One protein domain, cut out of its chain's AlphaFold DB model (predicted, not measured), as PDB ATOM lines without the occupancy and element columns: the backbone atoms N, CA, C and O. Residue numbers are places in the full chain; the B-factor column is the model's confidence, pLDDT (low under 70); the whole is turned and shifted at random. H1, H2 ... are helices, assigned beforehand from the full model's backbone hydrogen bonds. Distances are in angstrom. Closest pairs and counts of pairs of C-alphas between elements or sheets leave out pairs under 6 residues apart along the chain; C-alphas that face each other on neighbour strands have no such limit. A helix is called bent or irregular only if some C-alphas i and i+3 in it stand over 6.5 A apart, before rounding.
ATOM      1  N   GLU A   4     255.368 208.733 215.252       87.38
ATOM      2  CA  GLU A   4     255.332 209.227 213.872       87.38
ATOM      3  C   GLU A   4     256.601 208.877 213.074       87.38
ATOM      4  O   GLU A   4     256.520 208.464 211.917       87.38
ATOM      5  N   THR A   5     257.775 208.959 213.710       86.12
ATOM      6  CA  THR A   5     259.048 208.583 213.073       86.12
ATOM      7  C   THR A   5     259.081 207.085 212.756       86.12
ATOM      8  O   THR A   5     259.527 206.697 211.677       86.12
ATOM      9  N   ASN A   6     258.554 206.253 213.659       89.94
ATOM     10  CA  ASN A   6     258.496 204.801 213.469       89.94
ATOM     11  C   ASN A   6     257.552 204.425 212.321       89.94
ATOM     12  O   ASN A   6     257.934 203.653 211.447       89.94
ATOM     13  N   ILE A   7     256.367 205.042 212.267       92.75
ATOM     14  CA  ILE A   7     255.383 204.815 211.197       92.75
ATOM     15  C   ILE A   7     255.977 205.173 209.828       92.75
ATOM     16  O   ILE A   7     255.845 204.411 208.871       92.75
ATOM     17  N   LEU A   8     256.672 206.309 209.715       94.12
ATOM     18  CA  LEU A   8     257.316 206.712 208.459       94.12
ATOM     19  C   LEU A   8     258.419 205.744 208.023       94.12
ATOM     20  O   LEU A   8     258.621 205.534 206.824       94.12
ATOM     21  N   GLN A   9     259.146 205.171 208.979       93.25
ATOM     22  CA  GLN A   9     260.206 204.214 208.699       93.25
ATOM     23  C   GLN A   9     259.631 202.874 208.227       93.25
ATOM     24  O   GLN A   9     260.081 202.358 207.204       93.25
ATOM     25  N   GLU A  10     258.582 202.372 208.878       94.25
ATOM     26  CA  GLU A  10     257.866 201.165 208.447       94.25
ATOM     27  C   GLU A  10     257.218 201.341 207.068       94.25
ATOM     28  O   GLU A  10     257.369 200.484 206.199       94.25
ATOM     29  N   LEU A  11     256.594 202.491 206.794       94.81
ATOM     30  CA  LEU A  11     256.017 202.784 205.476       94.81
ATOM     31  C   LEU A  11     257.065 202.788 204.357       94.81
ATOM     32  O   LEU A  11     256.778 202.354 203.238       94.81
ATOM     33  N   LYS A  12     258.286 203.263 204.631       95.50
ATOM     34  CA  LYS A  12     259.391 203.203 203.660       95.50
ATOM     35  C   LYS A  12     259.800 201.764 203.366       95.50
ATOM     36  O   LYS A  12     260.006 201.444 202.196       95.50
ATOM     37  N   VAL A  13     259.886 200.924 204.397       96.00
ATOM     38  CA  VAL A  13     260.205 199.495 204.256       96.00
ATOM     39  C   VAL A  13     259.130 198.799 203.425       96.00
ATOM     40  O   VAL A  13     259.449 198.233 202.382       96.00
ATOM     41  N   ILE A  14     257.854 198.973 203.779       94.75
ATOM     42  CA  ILE A  14     256.723 198.386 203.044       94.75
ATOM     43  C   ILE A  14     256.731 198.824 201.574       94.75
ATOM     44  O   ILE A  14     256.517 198.019 200.668       94.75
ATOM     45  N   LYS A  15     257.005 200.103 201.290       94.88
ATOM     46  CA  LYS A  15     257.057 200.602 199.908       94.88
ATOM     47  C   LYS A  15     258.203 199.979 199.105       94.88
ATOM     48  O   LYS A  15     258.021 199.723 197.911       94.88
ATOM     49  N   ALA A  16     259.358 199.763 199.734       92.50
ATOM     50  CA  ALA A  16     260.498 199.104 199.109       92.50
ATOM     51  C   ALA A  16     260.189 197.627 198.814       92.50
ATOM     52  O   ALA A  16     260.377 197.186 197.682       92.50
ATOM     53  N   GLU A  17     259.614 196.904 199.773       92.88
ATOM     54  CA  GLU A  17     259.195 195.508 199.597       92.88
ATOM     55  C   GLU A  17     258.132 195.365 198.504       92.88
ATOM     56  O   GLU A  17     258.263 194.524 197.621       92.88
ATOM     57  N   LEU A  18     257.129 196.248 198.465       88.88
ATOM     58  CA  LEU A  18     256.118 196.248 197.403       88.88
ATOM     59  C   LEU A  18     256.710 196.513 196.016       88.88
ATOM     60  O   LEU A  18     256.164 196.058 195.013       88.88
ATOM     61  N   LYS A  19     257.784 197.301 195.915       85.25
ATOM     62  CA  LYS A  19     258.488 197.488 194.640       85.25
ATOM     63  C   LYS A  19     259.145 196.175 194.205       85.25
ATOM     64  O   LYS A  19     258.914 195.751 193.082       85.25
ATOM     65  N   ILE A  20     259.856 195.525 195.119       83.88
ATOM     66  CA  ILE A  20     260.544 194.254 194.881       83.88
ATOM     67  C   ILE A  20     259.553 193.149 194.495       83.88
ATOM     68  O   ILE A  20     259.750 192.466 193.498       83.88
ATOM     69  N   ILE A  21     258.447 193.009 195.233       81.06
ATOM     70  CA  ILE A  21     257.395 192.033 194.924       81.06
ATOM     71  C   ILE A  21     256.853 192.268 193.514       81.06
ATOM     72  O   ILE A  21     256.709 191.319 192.762       81.06
ATOM     73  N   ARG A  22     256.602 193.521 193.113       77.31
ATOM     74  CA  ARG A  22     256.131 193.830 191.752       77.31
ATOM     75  C   ARG A  22     257.151 193.495 190.668       77.31
ATOM     76  O   ARG A  22     256.745 193.078 189.592       77.31
ATOM     77  N   GLU A  23     258.437 193.689 190.939       74.25
ATOM     78  CA  GLU A  23     259.517 193.328 190.014       74.25
ATOM     79  C   GLU A  23     259.666 191.804 189.883       74.25
ATOM     80  O   GLU A  23     259.940 191.317 188.793       74.25
ATOM     81  N   TYR A  24     259.412 191.045 190.954       70.25
ATOM     82  CA  TYR A  24     259.433 189.576 190.942       70.25
ATOM     83  C   TYR A  24     258.087 188.916 190.623       70.25
ATOM     84  O   TYR A  24     258.038 187.711 190.414       70.25
ATOM     85  N   MET A  25     257.001 189.685 190.522       66.69
ATOM     86  CA  MET A  25     255.726 189.237 189.946       66.69
ATOM     87  C   MET A  25     255.789 189.110 188.411       66.69
ATOM     88  O   MET A  25     254.755 188.962 187.761       66.69
ATOM     89  N   VAL A  26     256.987 189.186 187.822       61.62
ATOM     90  CA  VAL A  26     257.245 188.701 186.467       61.62
ATOM     91  C   VAL A  26     257.078 187.186 186.494       61.62
ATOM     92  O   VAL A  26     257.738 186.500 187.269       61.62
ATOM     93  N   ASP A  27     256.159 186.683 185.677       63.03
ATOM     94  CA  ASP A  27     255.919 185.254 185.523       63.03
ATOM     95  C   ASP A  27     257.198 184.598 184.985       63.03
ATOM     96  O   ASP A  27     257.557 184.777 183.823       63.03
ATOM     97  N   VAL A  28     257.947 183.926 185.862       56.78
ATOM     98  CA  VAL A  28     259.280 183.373 185.558       56.78
ATOM     99  C   VAL A  28     259.187 182.281 184.484       56.78
ATOM    100  O   VAL A  28     260.160 182.027 183.776       56.78
ATOM    101  N   ASP A  29     257.995 181.700 184.312       61.31
ATOM    102  CA  ASP A  29     257.685 180.704 183.288       61.31
ATOM    103  C   ASP A  29     257.279 181.332 181.936       61.31
ATOM    104  O   ASP A  29     257.081 180.620 180.948       61.31
ATOM    105  N   SER A  30     257.199 182.667 181.838       64.69
ATOM    106  CA  SER A  30     257.023 183.359 180.557       64.69
ATOM    107  C   SER A  30     258.353 183.462 179.814       64.69
ATOM    108  O   SER A  30     259.124 184.407 179.979       64.69
ATOM    109  N   ILE A  31     258.604 182.498 178.929       72.50
ATOM    110  CA  ILE A  31     259.647 182.617 177.907       72.50
ATOM    111  C   ILE A  31     259.126 183.568 176.829       72.50
ATOM    112  O   ILE A  31     258.368 183.173 175.947       72.50
ATOM    113  N   MET A  32     259.517 184.835 176.925       79.44
ATOM    114  CA  MET A  32     259.236 185.852 175.915       79.44
ATOM    115  C   MET A  32     260.469 186.057 175.046       79.44
ATOM    116  O   MET A  32     261.588 186.164 175.551       79.44
ATOM    117  N   THR A  33     260.273 186.145 173.733       86.69
ATOM    118  CA  THR A  33     261.306 186.693 172.855       86.69
ATOM    119  C   THR A  33     261.425 188.206 173.069       86.69
ATOM    120  O   THR A  33     260.534 188.855 173.621       86.69
ATOM    121  N   GLU A  34     262.519 188.800 172.594       87.25
ATOM    122  CA  GLU A  34     262.689 190.263 172.589       87.25
ATOM    123  C   GLU A  34     261.554 190.986 171.840       87.25
ATOM    124  O   GLU A  34     261.171 192.105 172.189       87.25
ATOM    125  N   GLU A  35     260.993 190.343 170.813       90.44
ATOM    126  CA  GLU A  35     259.864 190.875 170.047       90.44
ATOM    127  C   GLU A  35     258.579 190.873 170.877       90.44
ATOM    128  O   GLU A  35     257.892 191.897 170.938       90.44
ATOM    129  N   ASP A  36     258.302 189.781 171.595       88.56
ATOM    130  CA  ASP A  36     257.156 189.695 172.507       88.56
ATOM    131  C   ASP A  36     257.248 190.764 173.605       88.56
ATOM    132  O   ASP A  36     256.255 191.415 173.944       88.56
ATOM    133  N   TYR A  37     258.449 190.979 174.155       87.06
ATOM    134  CA  TYR A  37     258.673 191.984 175.194       87.06
ATOM    135  C   TYR A  37     258.412 193.401 174.673       87.06
ATOM    136  O   TYR A  37     257.721 194.189 175.327       87.06
ATOM    137  N   LYS A  38     258.898 193.721 173.467       91.88
ATOM    138  CA  LYS A  38     258.600 195.002 172.810       91.88
ATOM    139  C   LYS A  38     257.106 195.192 172.575       91.88
ATOM    140  O   LYS A  38     256.585 196.250 172.921       91.88
ATOM    141  N   ALA A  39     256.416 194.179 172.057       91.94
ATOM    142  CA  ALA A  39     254.975 194.247 171.818       91.94
ATOM    143  C   ALA A  39     254.186 194.492 173.120       91.94
ATOM    144  O   ALA A  39     253.225 195.268 173.145       91.94
ATOM    145  N   LEU A  40     254.613 193.883 174.230       88.94
ATOM    146  CA  LEU A  40     254.013 194.108 175.542       88.94
ATOM    147  C   LEU A  40     254.229 195.544 176.042       88.94
ATOM    148  O   LEU A  40     253.289 196.170 176.543       88.94
ATOM    149  N   GLU A  41     255.441 196.081 175.911       91.62
ATOM    150  CA  GLU A  41     255.741 197.463 176.302       91.62
ATOM    151  C   GLU A  41     254.979 198.485 175.451       91.62
ATOM    152  O   GLU A  41     254.409 199.437 175.993       91.62
ATOM    153  N   GLU A  42     254.873 198.253 174.142       95.06
ATOM    154  CA  GLU A  42     254.046 199.060 173.244       95.06
ATOM    155  C   GLU A  42     252.575 199.036 173.673       95.06
ATOM    156  O   GLU A  42     251.964 200.092 173.843       95.06
ATOM    157  N   SER A  43     252.016 197.857 173.966       91.94
ATOM    158  CA  SER A  43     250.646 197.721 174.477       91.94
ATOM    159  C   SER A  43     250.420 198.516 175.773       91.94
ATOM    160  O   SER A  43     249.416 199.223 175.925       91.94
ATOM    161  N   ARG A  44     251.377 198.470 176.712       91.75
ATOM    162  CA  ARG A  44     251.326 199.235 177.972       91.75
ATOM    163  C   ARG A  44     251.373 200.743 177.737       91.75
ATOM    164  O   ARG A  44     250.714 201.494 178.460       91.75
ATOM    165  N   GLU A  45     252.159 201.200 176.772       95.81
ATOM    166  CA  GLU A  45     252.247 202.610 176.390       95.81
ATOM    167  C   GLU A  45     250.957 203.094 175.711       95.81
ATOM    168  O   GLU A  45     250.416 204.137 176.080       95.81
ATOM    169  N   GLU A  46     250.397 202.319 174.782       95.94
ATOM    170  CA  GLU A  46     249.132 202.646 174.114       95.94
ATOM    171  C   GLU A  46     247.956 202.658 175.108       95.94
ATOM    172  O   GLU A  46     247.084 203.530 175.031       95.94
ATOM    173  N   LYS A  47     247.984 201.780 176.124       92.50
ATOM    174  CA  LYS A  47     247.066 201.837 177.274       92.50
ATOM    175  C   LYS A  47     247.194 203.142 178.045       92.50
ATOM    176  O   LYS A  47     246.183 203.779 178.330       92.50
ATOM    177  N   ARG A  48     248.423 203.552 178.381       92.50
ATOM    178  CA  ARG A  48     248.688 204.819 179.087       92.50
ATOM    179  C   ARG A  48     248.222 206.032 178.282       92.50
ATOM    180  O   ARG A  48     247.741 206.993 178.870       92.50
ATOM    181  N   LYS A  49     248.302 205.961 176.952       96.31
ATOM    182  CA  LYS A  49     247.788 206.976 176.019       96.31
ATOM    183  C   LYS A  49     246.271 206.930 175.807       96.31
ATOM    184  O   LYS A  49     245.752 207.777 175.088       96.31
ATOM    185  N   GLY A  50     245.563 205.968 176.401       94.50
ATOM    186  CA  GLY A  50     244.109 205.837 176.274       94.50
ATOM    187  C   GLY A  50     243.638 205.380 174.892       94.50
ATOM    188  O   GLY A  50     242.501 205.650 174.523       94.50
ATOM    189  N   LYS A  51     244.499 204.713 174.118       94.12
ATOM    190  CA  LYS A  51     244.190 204.273 172.747       94.12
ATOM    191  C   LYS A  51     243.590 202.868 172.661       94.12
ATOM    192  O   LYS A  51     243.172 202.453 171.587       94.12
ATOM    193  N   LEU A  52     243.578 202.124 173.767       94.00
ATOM    194  CA  LEU A  52     242.981 200.793 173.799       94.00
ATOM    195  C   LEU A  52     241.454 200.881 173.856       94.00
ATOM    196  O   LEU A  52     240.901 201.712 174.575       94.00
ATOM    197  N   ILE A  53     240.799 199.961 173.160       94.62
ATOM    198  CA  ILE A  53     239.357 199.724 173.236       94.62
ATOM    199  C   ILE A  53     239.079 198.424 173.991       94.62
ATOM    200  O   ILE A  53     239.957 197.568 174.136       94.62
ATOM    201  N   THR A  54     237.860 198.263 174.500       94.19
ATOM    202  CA  THR A  54     237.451 197.004 175.132       94.19
ATOM    203  C   THR A  54     237.213 195.913 174.091       94.19
ATOM    204  O   THR A  54     236.979 196.187 172.912       94.19
ATOM    205  N   SER A  55     237.221 194.654 174.533       94.19
ATOM    206  CA  SER A  55     236.881 193.527 173.659       94.19
ATOM    207  C   SER A  55     235.462 193.660 173.096       94.19
ATOM    208  O   SER A  55     235.247 193.402 171.917       94.19
ATOM    209  N   GLU A  56     234.500 194.121 173.898       96.00
ATOM    210  CA  GLU A  56     233.127 194.388 173.455       96.00
ATOM    211  C   GLU A  56     233.061 195.471 172.374       96.00
ATOM    212  O   GLU A  56     232.318 195.320 171.407       96.00
ATOM    213  N   GLN A  57     233.833 196.553 172.520       95.31
ATOM    214  CA  GLN A  57     233.910 197.609 171.507       95.31
ATOM    215  C   GLN A  57     234.490 197.069 170.201       95.31
ATOM    216  O   GLN A  57     233.896 197.276 169.146       95.31
ATOM    217  N   LEU A  58     235.579 196.302 170.283       96.31
ATOM    218  CA  LEU A  58     236.194 195.671 169.120       96.31
ATOM    219  C   LEU A  58     235.228 194.708 168.413       96.31
ATOM    220  O   LEU A  58     235.094 194.754 167.196       96.31
ATOM    221  N   LYS A  59     234.517 193.858 169.161       96.62
ATOM    222  CA  LYS A  59     233.507 192.937 168.610       96.62
ATOM    223  C   LYS A  59     232.405 193.686 167.865       96.62
ATOM    224  O   LYS A  59     232.083 193.345 166.730       96.62
ATOM    225  N   LYS A  60     231.920 194.785 168.452       96.19
ATOM    226  CA  LYS A  60     230.943 195.673 167.818       96.19
ATOM    227  C   LYS A  60     231.466 196.290 166.514       96.19
ATOM    228  O   LYS A  60     230.701 196.379 165.560       96.19
ATOM    229  N   GLU A  61     232.731 196.704 166.460       95.62
ATOM    230  CA  GLU A  61     233.368 197.225 165.236       95.62
ATOM    231  C   GLU A  61     233.547 196.146 164.160       95.62
ATOM    232  O   GLU A  61     233.380 196.423 162.974       95.62
ATOM    233  N   LEU A  62     233.836 194.909 164.573       95.81
ATOM    234  CA  LEU A  62     233.994 193.751 163.689       95.81
ATOM    235  C   LEU A  62     232.662 193.102 163.274       95.81
ATOM    236  O   LEU A  62     232.657 192.237 162.401       95.81
ATOM    237  N   GLY A  63     231.540 193.514 163.872       93.75
ATOM    238  CA  GLY A  63     230.209 192.985 163.571       93.75
ATOM    239  C   GLY A  63     229.970 191.552 164.063       93.75
ATOM    240  O   GLY A  63     229.147 190.851 163.475       93.75
TER     241      GLY A  63
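This is residues 4 to 63 of the 64 residues of an uncharacterized protein of Archaeon GW2011_AR18 (UniProt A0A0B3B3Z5). Three separate helices are strung along an extended zigzag of chain, and no helix packs on another. H1 and then H3 run along much of the length, while H2 stands crosswise between them, and there is no common core. The printed part has 60 residues with three named helices, in the order H1, H2, H3, and no named strand; the class is all helix. The whole is extended, with a radius of gyration of the C-alphas of 18.6 A, and its outline is a rod whose C-alphas span 59 by 29 by 17 A.

The printed part begins with H1, residues 4 to 24, which touches no helix. A short link of 9 residues, 25 to 33, leads to H2, residues 34 to 48. H1 and H2 are apart, with no C-alpha of the one within 8 A of the other. A short link of 6 residues, 49 to 54, then leads to H3, residues 55 to 62. H2 and H3 are apart too, and so are H1 and H3. Residues 4 to 31, of which 4 to 24 belong to H1, stand free, with no C-alpha 8 or more residues away along the chain within 10 A. Residues 53 to 63, of which 55 to 62 belong to H3, also stand free. The same holds for residues 33 to 39, of which 34 to 39 belong to H2, and for residues 45 to 50, of which 45 to 48 belong to H2. In H1, H2 and H3 every pair of O i and N i+4 is within hydrogen-bond range.

H1 is the longest helix, 21 residues from Glu 4 to Tyr 24; it begins at C-alpha 4, at (255.332, 209.227, 213.872), and measures 30.5 A from first to last C-alpha. H2 has 15 residues, from Glu 34, with its C-alpha at (262.689, 190.263, 172.589), to Arg 48, and measures 21.2 A. H3 has 8 residues, from Ser 55 to Leu 62; it measures 10.4 A and ends at C-alpha 62, at (233.994, 193.751, 163.689). No helix is bent or irregular.

The two C-alphas farthest apart are those of Thr 5 and Gly 63, 59.4 A from each other. The first and last printed C-alphas, of Glu 4 and Gly 63, are 58.5 A apart. The printed part has no cut, and neither link is long. The mean pLDDT of the printed part is 87.9, and the 6 residues under 70 are residues 25 to 30, in the link between H1 and H2.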